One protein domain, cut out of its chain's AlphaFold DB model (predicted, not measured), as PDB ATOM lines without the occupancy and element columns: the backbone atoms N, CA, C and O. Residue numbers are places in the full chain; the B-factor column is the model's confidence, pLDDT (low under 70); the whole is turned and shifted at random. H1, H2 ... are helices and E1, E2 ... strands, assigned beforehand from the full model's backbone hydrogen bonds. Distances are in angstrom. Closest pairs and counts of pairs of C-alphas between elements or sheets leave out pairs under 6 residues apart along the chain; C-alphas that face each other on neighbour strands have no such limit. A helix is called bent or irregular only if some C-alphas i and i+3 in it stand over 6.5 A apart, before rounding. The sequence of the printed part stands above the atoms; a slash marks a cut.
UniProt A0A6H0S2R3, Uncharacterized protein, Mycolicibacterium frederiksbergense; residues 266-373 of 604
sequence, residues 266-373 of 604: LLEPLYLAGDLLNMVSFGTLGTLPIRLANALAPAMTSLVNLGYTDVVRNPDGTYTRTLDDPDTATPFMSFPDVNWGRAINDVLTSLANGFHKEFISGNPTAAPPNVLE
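This is residues 266 to 373 of the 604 residues of an uncharacterized protein of Mycolicibacterium frederiksbergense (UniProt A0A6H0S2R3). Three helices are stacked in a staggered row, with the bent H2 in the middle: H1 folds back on its first arm, H2a, and H3 packs on both arms from the other side. A small hairpin of strands, E1 and E2, sits beside the second arm, H2b, and residues 322 to 339 loop far out before H3. The printed part has 108 residues, in the order H1, H2, E1, E2, H3; the two-strand sheet is antiparallel and the class is mostly helix. The whole is loose, with a radius of gyration of the C-alphas of 16.4 A, and elongated, spanning 48 by 29 by 19 A.

H1, residues 268 to 280, begins at C-alpha 268 (181.853, 91.766, 238.006) and is 18.1 A long. H2, residues 287 to 305, was assigned as one helix by its hydrogen bonds but is bent: C-alphas 295 and 298 are 7.2 A apart. Its arms are H2a, residues 287 to 295, 12.0 A, and H2b, residues 298 to 305, 10.6 A, at a steep tilt of 57 degrees. E1 is residues 311 to 313 and E2 residues 319 to 321. H3, residues 340 to 360, is 29.3 A long and ends at C-alpha 360 (197.410, 101.729, 251.968); it is neither bent nor irregular, but only just: C-alphas 341 and 344 are 6.5 A apart.

H1 and H2a form a helical hairpin and touch at a shallow tilt of 21 degrees, opposite ways; their closest C-alphas, Gly 274 and Pro 289, are 4.9 A apart. H3 touches H2a with residues 351 to 359 alone, closest at the C-alphas of Ala 295 and Gly 354, 4.1 A, at a shallow tilt of 27 degrees, opposite ways. H3 touches H2b with residues 347 to 354 alone, closest at the C-alphas of Ala 299 and Val 347, 5.0 A, at a tilt of 36 degrees, only just steep, opposite ways. H1 and H3 are apart. The closest C-alphas of H2b and E2, Ser 302 and Tyr 319, are 4.6 A apart. E1 and E2 form an antiparallel hairpin, with N 312 and O 320 at 2.9 A, within hydrogen-bond range. In H1, H2a and H2b every O i to N i+4 pair is within hydrogen-bond range; in H3, 15 of 17 are.

The C-alphas farthest apart, Phe 282 and Ala 329, are 49.1 A apart. The printed part has no cut; the link from E2 to H3 is long, with 18 residues. Mean pLDDT of the printed part is 85.0, with residues 283 to 284 and 367 to 373 under 70.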
ATOM      1  N   LEU A 266     178.236  90.410 241.792       87.94
ATOM      2  CA  LEU A 266     178.018  91.800 242.192       87.94
ATOM      3  C   LEU A 266     179.209  92.738 241.938       87.94
ATOM      4  O   LEU A 266     179.023  93.944 241.765       87.94
ATOM      5  N   LEU A 267     180.429  92.207 241.906       88.25
ATOM      6  CA  LEU A 267     181.647  92.976 241.648       88.25
ATOM      7  C   LEU A 267     182.108  92.876 240.193       88.25
ATOM      8  O   LEU A 267     182.937  93.677 239.761       88.25
ATOM      9  N   GLU A 268     181.527  91.964 239.415       84.69
ATOM     10  CA  GLU A 268     181.853  91.766 238.006       84.69
ATOM     11  C   GLU A 268     181.709  93.040 237.155       84.69
ATOM     12  O   GLU A 268     182.619  93.317 236.374       84.69
ATOM     13  N   PRO A 269     180.692  93.913 237.335       85.69
ATOM     14  CA  PRO A 269     180.643  95.189 236.620       85.69
ATOM     15  C   PRO A 269     181.870  96.082 236.852       85.69
ATOM     16  O   PRO A 269     182.320  96.770 235.934       85.69
ATOM     17  N   LEU A 270     182.429  96.079 238.068       84.81
ATOM     18  CA  LEU A 270     183.631  96.851 238.391       84.81
ATOM     19  C   LEU A 270     184.878  96.217 237.772       84.81
ATOM     20  O   LEU A 270     185.730  96.949 237.262       84.81
ATOM     21  N   TYR A 271     184.965  94.884 237.767       84.44
ATOM     22  CA  TYR A 271     186.042  94.165 237.087       84.44
ATOM     23  C   TYR A 271     186.001  94.388 235.574       84.44
ATOM     24  O   TYR A 271     187.021  94.754 235.001       84.44
ATOM     25  N   LEU A 272     184.831  94.302 234.937       82.31
ATOM     26  CA  LEU A 272     184.657  94.583 233.508       82.31
ATOM     27  C   LEU A 272     185.002  96.033 233.152       82.31
ATOM     28  O   LEU A 272     185.676  96.280 232.153       82.31
ATOM     29  N   ALA A 273     184.584  97.003 233.973       81.94
ATOM     30  CA  ALA A 273     184.970  98.400 233.783       81.94
ATOM     31  C   ALA A 273     186.490  98.587 233.920       81.94
ATOM     32  O   ALA A 273     187.100  99.320 233.142       81.94
ATOM     33  N   GLY A 274     187.104  97.905 234.889       79.94
ATOM     34  CA  GLY A 274     188.550  97.848 235.068       79.94
ATOM     35  C   GLY A 274     189.275  97.263 233.860       79.94
ATOM     36  O   GLY A 274     190.208  97.880 233.350       79.94
ATOM     37  N   ASP A 275     188.815  96.125 233.354       78.31
ATOM     38  CA  ASP A 275     189.382  95.453 232.185       78.31
ATOM     39  C   ASP A 275     189.265  96.307 230.923       78.31
ATOM     40  O   ASP A 275     190.252  96.491 230.211       78.31
ATOM     41  N   LEU A 276     188.090  96.898 230.677       79.19
ATOM     42  CA  LEU A 276     187.859  97.801 229.551       79.19
ATOM     43  C   LEU A 276     188.777  99.024 229.629       79.19
ATOM     44  O   LEU A 276     189.409  99.402 228.642       79.19
ATOM     45  N   LEU A 277     188.879  99.646 230.806       78.50
ATOM     46  CA  LEU A 277     189.751 100.797 231.000       78.50
ATOM     47  C   LEU A 277     191.218 100.410 230.860       78.50
ATOM     48  O   LEU A 277     191.964 101.160 230.240       78.50
ATOM     49  N   ASN A 278     191.649  99.253 231.360       80.06
ATOM     50  CA  ASN A 278     193.003  98.751 231.131       80.06
ATOM     51  C   ASN A 278     193.266  98.502 229.643       80.06
ATOM     52  O   ASN A 278     194.326  98.884 229.157       80.06
ATOM     53  N   MET A 279     192.304  97.964 228.899       77.25
ATOM     54  CA  MET A 279     192.438  97.755 227.458       77.25
ATOM     55  C   MET A 279     192.582  99.081 226.696       77.25
ATOM     56  O   MET A 279     193.500  99.238 225.895       77.25
ATOM     57  N   VAL A 280     191.723 100.066 226.973       79.44
ATOM     58  CA  VAL A 280     191.715 101.358 226.257       79.44
ATOM     59  C   VAL A 280     192.867 102.275 226.689       79.44
ATOM     60  O   VAL A 280     193.354 103.083 225.901       79.44
ATOM     61  N   SER A 281     193.324 102.161 227.937       74.75
ATOM     62  CA  SER A 281     194.383 103.006 228.511       74.75
ATOM     63  C   SER A 281     195.763 102.345 228.561       74.75
ATOM     64  O   SER A 281     196.659 102.870 229.228       74.75
ATOM     65  N   PHE A 282     195.936 101.192 227.905       73.25
ATOM     66  CA  PHE A 282     197.171 100.399 227.938       73.25
ATOM     67  C   PHE A 282     197.650 100.085 229.372       73.25
ATOM     68  O   PHE A 282     198.831 100.194 229.694       73.25
ATOM     69  N   GLY A 283     196.713  99.730 230.255       65.50
ATOM     70  CA  GLY A 283     196.969  99.260 231.620       65.50
ATOM     71  C   GLY A 283     197.108 100.351 232.684       65.50
ATOM     72  O   GLY A 283     197.463 100.049 233.822       65.50
ATOM     73  N   THR A 284     196.852 101.620 232.353       68.88
ATOM     74  CA  THR A 284     197.121 102.737 233.278       68.88
ATOM     75  C   THR A 284     195.917 103.145 234.132       68.88
ATOM     76  O   THR A 284     196.093 103.492 235.300       68.88
ATOM     77  N   LEU A 285     194.692 103.079 233.599       73.00
ATOM     78  CA  LEU A 285     193.480 103.602 234.254       73.00
ATOM     79  C   LEU A 285     192.564 102.533 234.866       73.00
ATOM     80  O   LEU A 285     191.772 102.859 235.750       73.00
ATOM     81  N   GLY A 286     192.655 101.270 234.448       73.06
ATOM     82  CA  GLY A 286     191.777 100.204 234.950       73.06
ATOM     83  C   GLY A 286     192.164  99.655 236.325       73.06
ATOM     84  O   GLY A 286     191.387  98.938 236.951       73.06
ATOM     85  N   THR A 287     193.324 100.050 236.852       79.69
ATOM     86  CA  THR A 287     193.783  99.659 238.195       79.69
ATOM     87  C   THR A 287     192.881 100.182 239.316       79.69
ATOM     88  O   THR A 287     192.758  99.526 240.346       79.69
ATOM     89  N   LEU A 288     192.224 101.333 239.131       82.56
ATOM     90  CA  LEU A 288     191.357 101.936 240.148       82.56
ATOM     91  C   LEU A 288     190.052 101.140 240.371       82.56
ATOM     92  O   LEU A 288     189.804 100.768 241.519       82.56
ATOM     93  N   PRO A 289     189.241 100.828 239.336       83.19
ATOM     94  CA  PRO A 289     188.062  99.970 239.497       83.19
ATOM     95  C   PRO A 289     188.388  98.583 240.057       83.19
ATOM     96  O   PRO A 289     187.673  98.106 240.933       83.19
ATOM     97  N   ILE A 290     189.489  97.966 239.612       84.19
ATOM     98  CA  ILE A 290     189.902  96.628 240.070       84.19
ATOM     99  C   ILE A 290     190.292  96.651 241.549       84.19
ATOM    100  O   ILE A 290     189.844  95.803 242.313       84.19
ATOM    101  N   ARG A 291     191.075  97.645 241.990       85.00
ATOM    102  CA  ARG A 291     191.420  97.803 243.414       85.00
ATOM    103  C   ARG A 291     190.198  98.077 244.274       85.00
ATOM    104  O   ARG A 291     190.127  97.592 245.396       85.00
ATOM    105  N   LEU A 292     189.235  98.842 243.759       87.31
ATOM    106  CA  LEU A 292     187.971  99.050 244.454       87.31
ATOM    107  C   LEU A 292     187.189  97.735 244.584       87.31
ATOM    108  O   LEU A 292     186.723  97.427 245.674       87.31
ATOM    109  N   ALA A 293     187.090  96.944 243.513       86.50
ATOM    110  CA  ALA A 293     186.443  95.635 243.549       86.50
ATOM    111  C   ALA A 293     187.135  94.689 244.547       86.50
ATOM    112  O   ALA A 293     186.475  94.147 245.430       86.50
ATOM    113  N   ASN A 294     188.467  94.597 244.507       88.06
ATOM    114  CA  ASN A 294     189.258  93.793 245.444       88.06
ATOM    115  C   ASN A 294     189.111  94.262 246.903       88.06
ATOM    116  O   ASN A 294     189.077  93.438 247.814       88.06
ATOM    117  N   ALA A 295     188.981  95.571 247.144       88.69
ATOM    118  CA  ALA A 295     188.793  96.116 248.489       88.69
ATOM    119  C   ALA A 295     187.412  95.772 249.062       88.69
ATOM    120  O   ALA A 295     187.271  95.567 250.266       88.69
ATOM    121  N   LEU A 296     186.394  95.723 248.198       90.56
ATOM    122  CA  LEU A 296     185.021  95.396 248.570       90.56
ATOM    123  C   LEU A 296     184.790  93.884 248.684       90.56
ATOM    124  O   LEU A 296     183.935  93.476 249.469       90.56
ATOM    125  N   ALA A 297     185.544  93.067 247.944       90.62
ATOM    126  CA  ALA A 297     185.330  91.625 247.824       90.62
ATOM    127  C   ALA A 297     185.142  90.895 249.165       90.62
ATOM    128  O   ALA A 297     184.089  90.288 249.333       90.62
ATOM    129  N   PRO A 298     186.028  91.014 250.174       90.88
ATOM    130  CA  PRO A 298     185.865  90.256 251.419       90.88
ATOM    131  C   PRO A 298     184.556  90.567 252.161       90.88
ATOM    132  O   PRO A 298     183.891  89.673 252.690       90.88
ATOM    133  N   ALA A 299     184.162  91.844 252.184       91.88
ATOM    134  CA  ALA A 299     182.946  92.293 252.852       91.88
ATOM    135  C   ALA A 299     181.687  91.921 252.060       91.88
ATOM    136  O   ALA A 299     180.725  91.415 252.636       91.88
ATOM    137  N   MET A 300     181.699  92.144 250.743       92.62
ATOM    138  CA  MET A 300     180.552  91.871 249.876       92.62
ATOM    139  C   MET A 300     180.298  90.373 249.726       92.62
ATOM    140  O   MET A 300     179.148  89.957 249.808       92.62
ATOM    141  N   THR A 301     181.348  89.560 249.592       92.50
ATOM    142  CA  THR A 301     181.234  88.097 249.575       92.50
ATOM    143  C   THR A 301     180.636  87.587 250.879       92.50
ATOM    144  O   THR A 301     179.693  86.807 250.845       92.50
ATOM    145  N   SER A 302     181.089  88.098 252.031       92.81
ATOM    146  CA  SER A 302     180.501  87.724 253.324       92.81
ATOM    147  C   SER A 302     179.011  88.088 253.402       92.81
ATOM    148  O   SER A 302     178.197  87.262 253.799       92.81
ATOM    149  N   LEU A 303     178.627  89.301 252.980       93.69
ATOM    150  CA  LEU A 303     177.223  89.741 252.970       93.69
ATOM    151  C   LEU A 303     176.330  88.897 252.055       93.69
ATOM    152  O   LEU A 303     175.182  88.630 252.410       93.69
ATOM    153  N   VAL A 304     176.846  88.497 250.892       94.19
ATOM    154  CA  VAL A 304     176.137  87.625 249.950       94.19
ATOM    155  C   VAL A 304     176.025  86.206 250.497       94.19
ATOM    156  O   VAL A 304     174.941  85.628 250.451       94.19
ATOM    157  N   ASN A 305     177.103  85.655 251.052       94.44
ATOM    158  CA  ASN A 305     177.112  84.292 251.576       94.44
ATOM    159  C   ASN A 305     176.144  84.127 252.742       94.44
ATOM    160  O   ASN A 305     175.427  83.142 252.780       94.44
ATOM    161  N   LEU A 306     175.997  85.141 253.599       94.50
ATOM    162  CA  LEU A 306     174.997  85.162 254.675       94.50
ATOM    163  C   LEU A 306     173.536  85.019 254.200       94.50
ATOM    164  O   LEU A 306     172.641  84.958 255.037       94.50
ATOM    165  N   GLY A 307     173.256  85.027 252.892       93.12
ATOM    166  CA  GLY A 307     171.945  84.695 252.318       93.12
ATOM    167  C   GLY A 307     171.658  83.204 252.134       93.12
ATOM    168  O   GLY A 307     170.539  82.863 251.754       93.12
ATOM    169  N   TYR A 308     172.644  82.341 252.364       94.06
ATOM    170  CA  TYR A 308     172.539  80.886 252.257       94.06
ATOM    171  C   TYR A 308     172.583  80.242 253.646       94.06
ATOM    172  O   TYR A 308     172.823  80.938 254.630       94.06
ATOM    173  N   THR A 309     172.305  78.943 253.739       92.75
ATOM    174  CA  THR A 309     172.277  78.181 255.002       92.75
ATOM    175  C   THR A 309     173.625  77.559 255.359       92.75
ATOM    176  O   THR A 309     173.971  77.474 256.533       92.75
ATOM    177  N   ASP A 310     174.403  77.198 254.347       90.31
ATOM    178  CA  ASP A 310     175.674  76.472 254.383       90.31
ATOM    179  C   ASP A 310     176.873  77.402 254.638       90.31
ATOM    180  O   ASP A 310     177.846  77.409 253.890       90.31
ATOM    181  N   VAL A 311     176.792  78.266 255.658       92.19
ATOM    182  CA  VAL A 311     177.747  79.371 255.858       92.19
ATOM    183  C   VAL A 311     178.579  79.184 257.116       92.19
ATOM    184  O   VAL A 311     178.051  79.137 258.224       92.19
ATOM    185  N   VAL A 312     179.902  79.227 256.961       92.56
ATOM    186  CA  VAL A 312     180.857  79.128 258.068       92.56
ATOM    187  C   VAL A 312     181.700  80.395 258.173       92.56
ATOM    188  O   VAL A 312     182.082  81.024 257.183       92.56
ATOM    189  N   ARG A 313     181.987  80.800 259.415       92.88
ATOM    190  CA  ARG A 313     182.867  81.932 259.713       92.88
ATOM    191  C   ARG A 313     184.329  81.489 259.721       92.88
ATOM    192  O   ARG A 313     184.739  80.704 260.573       92.88
ATOM    193  N   ASN A 314     185.146  82.122 258.895       91.75
ATOM    194  CA  ASN A 314     186.589  81.919 258.867       91.75
ATOM    195  C   ASN A 314     187.308  82.598 260.047       91.75
ATOM    196  O   ASN A 314     186.790  83.552 260.647       91.75
ATOM    197  N   PRO A 315     188.538  82.168 260.390       88.81
ATOM    198  CA  PRO A 315     189.330  82.788 261.455       88.81
ATOM    199  C   PRO A 315     189.552  84.294 261.251       88.81
ATOM    200  O   PRO A 315     189.522  85.060 262.217       88.81
ATOM    201  N   ASP A 316     189.694  84.720 259.996       85.25
ATOM    202  CA  ASP A 316     189.903  86.112 259.584       85.25
ATOM    203  C   ASP A 316     188.645  87.000 259.701       85.25
ATOM    204  O   ASP A 316     188.746  88.223 259.617       85.25
ATOM    205  N   GLY A 317     187.476  86.406 259.970       87.00
ATOM    206  CA  GLY A 317     186.194  87.105 260.058       87.00
ATOM    207  C   GLY A 317     185.425  87.213 258.746       87.00
ATOM    208  O   GLY A 317     184.397  87.880 258.714       87.00
ATOM    209  N   THR A 318     185.866  86.558 257.678       90.69
ATOM    210  CA  THR A 318     185.037  86.387 256.479       90.69
ATOM    211  C   THR A 318     184.051  85.229 256.650       90.69
ATOM    212  O   THR A 318     184.211  84.393 257.540       90.69
ATOM    213  N   TYR A 319     183.008  85.202 255.823       91.75
ATOM    214  CA  TYR A 319     182.011  84.130 255.801       91.75
ATOM    215  C   TYR A 319     182.045  83.442 254.435       91.75
ATOM    216  O   TYR A 319     181.880  84.102 253.403       91.75
ATOM    217  N   THR A 320     182.269  82.132 254.424       90.88
ATOM    218  CA  THR A 320     182.364  81.299 253.214       90.88
ATOM    219  C   THR A 320     181.336  80.187 253.247       90.88
ATOM    220  O   THR A 320     180.854  79.819 254.317       90.88
ATOM    221  N   ARG A 321     180.983  79.690 252.063       88.81
ATOM    222  CA  ARG A 321     180.049  78.578 251.920       88.81
ATOM    223  C   ARG A 321     180.788  77.252 251.933       88.81
ATOM    224  O   ARG A 321     181.881  77.196 251.374       88.81
ATOM    225  N   THR A 322     180.208  76.250 252.580       83.94
ATOM    226  CA  THR A 322     180.772  74.896 252.634       83.94
ATOM    227  C   THR A 322     180.412  74.087 251.396       83.94
ATOM    228  O   THR A 322     181.299  73.477 250.825       83.94
ATOM    229  N   LEU A 323     179.174  74.223 250.896       82.88
ATOM    230  CA  LEU A 323     178.634  73.484 249.743       82.88
ATOM    231  C   LEU A 323     178.440  71.971 249.986       82.88
ATOM    232  O   LEU A 323     178.207  71.244 249.027       82.88
ATOM    233  N   ASP A 324     178.471  71.535 251.249       78.25
ATOM    234  CA  ASP A 324     178.505  70.113 251.636       78.25
ATOM    235  C   ASP A 324     177.126  69.425 251.661       78.25
ATOM    236  O   ASP A 324     177.060  68.205 251.627       78.25
ATOM    237  N   ASP A 325     176.025  70.189 251.676       80.75
ATOM    238  CA  ASP A 325     174.658  69.645 251.783       80.75
ATOM    239  C   ASP A 325     173.808  69.932 250.519       80.75
ATOM    240  O   ASP A 325     172.776  70.621 250.604       80.75
ATOM    241  N   PRO A 326     174.226  69.524 249.303       78.38
ATOM    242  CA  PRO A 326     173.506  69.869 248.077       78.38
ATOM    243  C   PRO A 326     172.217  69.056 247.851       78.38
ATOM    244  O   PRO A 326     171.322  69.519 247.133       78.38
ATOM    245  N   ASP A 327     172.126  67.877 248.459       81.25
ATOM    246  CA  ASP A 327     171.019  66.915 248.403       81.25
ATOM    247  C   ASP A 327     169.897  67.236 249.410       81.25
ATOM    248  O   ASP A 327     168.738  66.870 249.221       81.25
ATOM    249  N   THR A 328     170.211  67.991 250.463       89.50
ATOM    250  CA  THR A 328     169.269  68.298 251.537       89.50
ATOM    251  C   THR A 328     168.319  69.432 251.146       89.50
ATOM    252  O   THR A 328     168.682  70.614 251.073       89.50
ATOM    253  N   ALA A 329     167.048  69.080 250.939       90.62
ATOM    254  CA  ALA A 329     165.993  70.016 250.564       90.62
ATOM    255  C   ALA A 329     165.857  71.176 251.564       90.62
ATOM    256  O   ALA A 329     165.399  71.011 252.696       90.62
ATOM    257  N   THR A 330     166.215  72.385 251.127       92.69
ATOM    258  CA  THR A 330     166.271  73.561 252.006       92.69
ATOM    259  C   THR A 330     165.268  74.625 251.547       92.69
ATOM    260  O   THR A 330     165.498  75.266 250.514       92.69
ATOM    261  N   PRO A 331     164.180  74.873 252.300       94.12
ATOM    262  CA  PRO A 331     163.137  75.808 251.893       94.12
ATOM    263  C   PRO A 331     163.575  77.274 252.008       94.12
ATOM    264  O   PRO A 331     164.532  77.624 252.704       94.12
ATOM    265  N   PHE A 332     162.839  78.159 251.341       94.44
ATOM    266  CA  PHE A 332     162.979  79.601 251.486       94.44
ATOM    267  C   PHE A 332     162.595  80.036 252.907       94.44
ATOM    268  O   PHE A 332     161.726  79.433 253.532       94.44
ATOM    269  N   MET A 333     163.198  81.123 253.390       94.25
ATOM    270  CA  MET A 333     163.183  81.572 254.791       94.25
ATOM    271  C   MET A 333     164.018  80.704 255.746       94.25
ATOM    272  O   MET A 333     163.854  80.811 256.961       94.25
ATOM    273  N   SER A 334     164.947  79.902 255.222       93.44
ATOM    274  CA  SER A 334     165.947  79.206 256.037       93.44
ATOM    275  C   SER A 334     167.148  80.115 256.292       93.44
ATOM    276  O   SER A 334     167.694  80.721 255.366       93.44
ATOM    277  N   PHE A 335     167.554  80.231 257.554       93.12
ATOM    278  CA  PHE A 335     168.635  81.121 257.979       93.12
ATOM    279  C   PHE A 335     169.921  80.334 258.250       93.12
ATOM    280  O   PHE A 335     169.837  79.220 258.766       93.12
ATOM    281  N   PRO A 336     171.104  80.906 257.965       92.44
ATOM    282  CA  PRO A 336     172.366  80.306 258.379       92.44
ATOM    283  C   PRO A 336     172.521  80.311 259.899       92.44
ATOM    284  O   PRO A 336     172.139  81.278 260.574       92.44
ATOM    285  N   ASP A 337     173.176  79.275 260.418       91.50
ATOM    286  CA  ASP A 337     173.574  79.204 261.822       91.50
ATOM    287  C   ASP A 337     174.847  80.031 262.070       91.50
ATOM    288  O   ASP A 337     175.980  79.549 262.054       91.50
ATOM    289  N   VAL A 338     174.662  81.341 262.243       91.31
ATOM    290  CA  VAL A 338     175.752  82.296 262.469       91.31
ATOM    291  C   VAL A 338     175.456  83.232 263.632       91.31
ATOM    292  O   VAL A 338     174.322  83.623 263.914       91.31
ATOM    293  N   ASN A 339     176.521  83.702 264.281       91.81
ATOM    294  CA  ASN A 339     176.403  84.749 265.287       91.81
ATOM    295  C   ASN A 339     176.197  86.123 264.620       91.81
ATOM    296  O   ASN A 339     177.154  86.857 264.361       91.81
ATOM    297  N   TRP A 340     174.937  86.494 264.390       88.81
ATOM    298  CA  TRP A 340     174.539  87.759 263.754       88.81
ATOM    299  C   TRP A 340     175.071  89.017 264.455       88.81
ATOM    300  O   TRP A 340     175.424  89.994 263.793       88.81
ATOM    301  N   GLY A 341     175.195  88.984 265.787       87.19
ATOM    302  CA  GLY A 341     175.768  90.090 266.563       87.19
ATOM    303  C   GLY A 341     177.247  90.334 266.249       87.19
ATOM    304  O   GLY A 341     177.729  91.463 266.349       87.19
ATOM    305  N   ARG A 342     177.964  89.289 265.823       91.81
ATOM    306  CA  ARG A 342     179.361  89.361 265.389       91.81
ATOM    307  C   ARG A 342     179.492  89.606 263.884       91.81
ATOM    308  O   ARG A 342     180.368  90.370 263.487       91.81
ATOM    309  N   ALA A 343     178.603  89.029 263.076       90.56
ATOM    310  CA  ALA A 343     178.655  89.075 261.615       90.56
ATOM    311  C   ALA A 343     178.735  90.498 261.052       90.56
ATOM    312  O   ALA A 343     179.581  90.782 260.209       90.56
ATOM    313  N   ILE A 344     177.935  91.433 261.571       88.62
ATOM    314  CA  ILE A 344     177.967  92.830 261.107       88.62
ATOM    315  C   ILE A 344     179.325  93.485 261.403       88.62
ATOM    316  O   ILE A 344     179.887  94.180 260.555       88.62
ATOM    317  N   ASN A 345     179.871  93.261 262.600       92.12
ATOM    318  CA  ASN A 345     181.166  93.818 262.983       92.12
ATOM    319  C   ASN A 345     182.312  93.210 262.163       92.12
ATOM    320  O   ASN A 345     183.231  93.918 261.752       92.12
ATOM    321  N   ASP A 346     182.239  91.908 261.907       93.44
ATOM    322  CA  ASP A 346     183.177  91.197 261.050       93.44
ATOM    323  C   ASP A 346     183.144  91.747 259.611       93.44
ATOM    324  O   ASP A 346     184.193  92.080 259.069       93.44
ATOM    325  N   VAL A 347     181.960  91.964 259.023       91.81
ATOM    326  CA  VAL A 347     181.807  92.567 257.684       91.81
ATOM    327  C   VAL A 347     182.421  93.970 257.620       91.81
ATOM    328  O   VAL A 347     183.165  94.278 256.687       91.81
ATOM    329  N   LEU A 348     182.156  94.825 258.614       91.44
ATOM    330  CA  LEU A 348     182.736  96.175 258.678       91.44
ATOM    331  C   LEU A 348     184.262  96.139 258.828       91.44
ATOM    332  O   LEU A 348     184.971  96.953 258.230       91.44
ATOM    333  N   THR A 349     184.771  95.184 259.604       92.44
ATOM    334  CA  THR A 349     186.210  94.967 259.785       92.44
ATOM    335  C   THR A 349     186.850  94.494 258.482       92.44
ATOM    336  O   THR A 349     187.865  95.049 258.066       92.44
ATOM    337  N   SER A 350     186.228  93.543 257.787       91.44
ATOM    338  CA  SER A 350     186.656  93.049 256.477       91.44
ATOM    339  C   SER A 350     186.659  94.150 255.419       91.44
ATOM    340  O   SER A 350     187.597  94.231 254.632       91.44
ATOM    341  N   LEU A 351     185.679  95.062 255.446       92.69
ATOM    342  CA  LEU A 351     185.647  96.237 254.574       92.69
ATOM    343  C   LEU A 351     186.844  97.160 254.841       92.69
ATOM    344  O   LEU A 351     187.579  97.518 253.923       92.69
ATOM    345  N   ALA A 352     187.071  97.529 256.105       91.56
ATOM    346  CA  ALA A 352     188.186  98.394 256.488       91.56
ATOM    347  C   ALA A 352     189.547  97.759 256.150       91.56
ATOM    348  O   ALA A 352     190.431  98.433 255.614       91.56
ATOM    349  N   ASN A 353     189.694  96.459 256.410       90.75
ATOM    350  CA  ASN A 353     190.895  95.694 256.093       90.75
ATOM    351  C   ASN A 353     191.116  95.586 254.582       90.75
ATOM    352  O   ASN A 353     192.248  95.759 254.135       90.75
ATOM    353  N   GLY A 354     190.058  95.374 253.793       87.12
ATOM    354  CA  GLY A 354     190.116  95.353 252.331       87.12
ATOM    355  C   GLY A 354     190.600  96.685 251.756       87.12
ATOM    356  O   GLY A 354     191.567  96.720 250.997       87.12
ATOM    357  N   PHE A 355     190.023  97.807 252.197       90.94
ATOM    358  CA  PHE A 355     190.486  99.140 251.789       90.94
ATOM    359  C   PHE A 355     191.924  99.427 252.223       90.94
ATOM    360  O   PHE A 355     192.717  99.952 251.437       90.94
ATOM    361  N   HIS A 356     192.287  99.077 253.459       88.69
ATOM    362  CA  HIS A 356     193.656  99.243 253.934       88.69
ATOM    363  C   HIS A 356     194.635  98.407 253.100       88.69
ATOM    364  O   HIS A 356     195.681  98.914 252.696       88.69
ATOM    365  N   LYS A 357     194.292  97.156 252.779       87.44
ATOM    366  CA  LYS A 357     195.110  96.274 251.943       87.44
ATOM    367  C   LYS A 357     195.317  96.860 250.545       87.44
ATOM    368  O   LYS A 357     196.461  97.058 250.146       87.44
ATOM    369  N   GLU A 358     194.248  97.221 249.845       87.00
ATOM    370  CA  GLU A 358     194.328  97.621 248.432       87.00
ATOM    371  C   GLU A 358     194.880  99.035 248.195       87.00
ATOM    372  O   GLU A 358     195.505  99.294 247.161       87.00
ATOM    373  N   PHE A 359     194.679  99.963 249.136       86.75
ATOM    374  CA  PHE A 359     195.052 101.370 248.941       86.75
ATOM    375  C   PHE A 359     196.216 101.847 249.811       86.75
ATOM    376  O   PHE A 359     196.867 102.825 249.442       86.75
ATOM    377  N   ILE A 360     196.489 101.197 250.946       88.12
ATOM    378  CA  ILE A 360     197.410 101.729 251.968       88.12
ATOM    379  C   ILE A 360     198.595 100.791 252.221       88.12
ATOM    380  O   ILE A 360     199.714 101.264 252.395       88.12
ATOM    381  N   SER A 361     198.382  99.473 252.204       81.25
ATOM    382  CA  SER A 361     199.389  98.488 252.627       81.25
ATOM    383  C   SER A 361     200.606  98.379 251.702       81.25
ATOM    384  O   SER A 361     201.613  97.784 252.078       81.25
ATOM    385  N   GLY A 362     200.519  98.932 250.489       72.69
ATOM    386  CA  GLY A 362     201.550  98.801 249.461       72.69
ATOM    387  C   GLY A 362     201.580  97.434 248.768       72.69
ATOM    388  O   GLY A 362     202.390  97.261 247.863       72.69
ATOM    389  N   ASN A 363     200.693  96.499 249.137       77.12
ATOM    390  CA  ASN A 363     200.577  95.170 248.533       77.12
ATOM    391  C   ASN A 363     199.140  94.892 248.032       77.12
ATOM    392  O   ASN A 363     198.411  94.112 248.654       77.12
ATOM    393  N   PRO A 364     198.694  95.574 246.957       79.25
ATOM    394  CA  PRO A 364     197.365  95.370 246.391       79.25
ATOM    395  C   PRO A 364     197.229  93.968 245.793       79.25
ATOM    396  O   PRO A 364     198.186  93.418 245.246       79.25
ATOM    397  N   THR A 365     196.027  93.403 245.868       80.12
ATOM    398  CA  THR A 365     195.721  92.114 245.246       80.12
ATOM    399  C   THR A 365     195.792  92.266 243.725       80.12
ATOM    400  O   THR A 365     195.363  93.282 243.165       80.12
ATOM    401  N   ALA A 366     196.362  91.266 243.050       73.50
ATOM    402  CA  ALA A 366     196.437  91.244 241.596       73.50
ATOM    403  C   ALA A 366     195.032  91.282 240.967       73.50
ATOM    404  O   ALA A 366     194.035  90.924 241.599       73.50
ATOM    405  N   ALA A 367     194.949  91.746 239.721       67.88
ATOM    406  CA  ALA A 367     193.707  91.661 238.968       67.88
ATOM    407  C   ALA A 367     193.363  90.181 238.718       67.88
ATOM    408  O   ALA A 367     194.268  89.432 238.333       67.88
ATOM    409  N   PRO A 368     192.099  89.758 238.902       65.38
ATOM    410  CA  PRO A 368     191.669  88.441 238.445       65.38
ATOM    411  C   PRO A 368     191.830  88.330 236.915       65.38
ATOM    412  O   PRO A 368     191.892  89.363 236.236       65.38
ATOM    413  N   PRO A 369     191.894  87.107 236.351       63.25
ATOM    414  CA  PRO A 369     192.074  86.895 234.914       63.25
ATOM    415  C   PRO A 369     191.073  87.707 234.080       63.25
ATOM    416  O   PRO A 369     189.900  87.816 234.433       63.25
ATOM    417  N   ASN A 370     191.524  88.310 232.977       59.62
ATOM    418  CA  ASN A 370     190.667  89.152 232.142       59.62
ATOM    419  C   ASN A 370     189.750  88.287 231.261       59.62
ATOM    420  O   ASN A 370     190.208  87.577 230.363       59.62
ATOM    421  N   VAL A 371     188.438  88.394 231.480       57.81
ATOM    422  CA  VAL A 371     187.418  87.630 230.745       57.81
ATOM    423  C   VAL A 371     187.395  87.976 229.260       57.81
ATOM    424  O   VAL A 371     187.166  87.095 228.439       57.81
ATOM    425  N   LEU A 372     187.660  89.230 228.882       50.09
ATOM    426  CA  LEU A 372     187.686  89.663 227.478       50.09
ATOM    427  C   LEU A 372     188.895  89.079 226.741       50.09
ATOM    428  O   LEU A 372     188.800  88.739 225.563       50.09
ATOM    429  N   GLU A 373     190.021  88.925 227.437       54.44
ATOM    430  CA  GLU A 373     191.213  88.285 226.884       54.44
ATOM    431  C   GLU A 373     191.016  86.767 226.749       54.44
ATOM    432  O   GLU A 373     191.372  86.197 225.719       54.44
TER     433      GLU A 373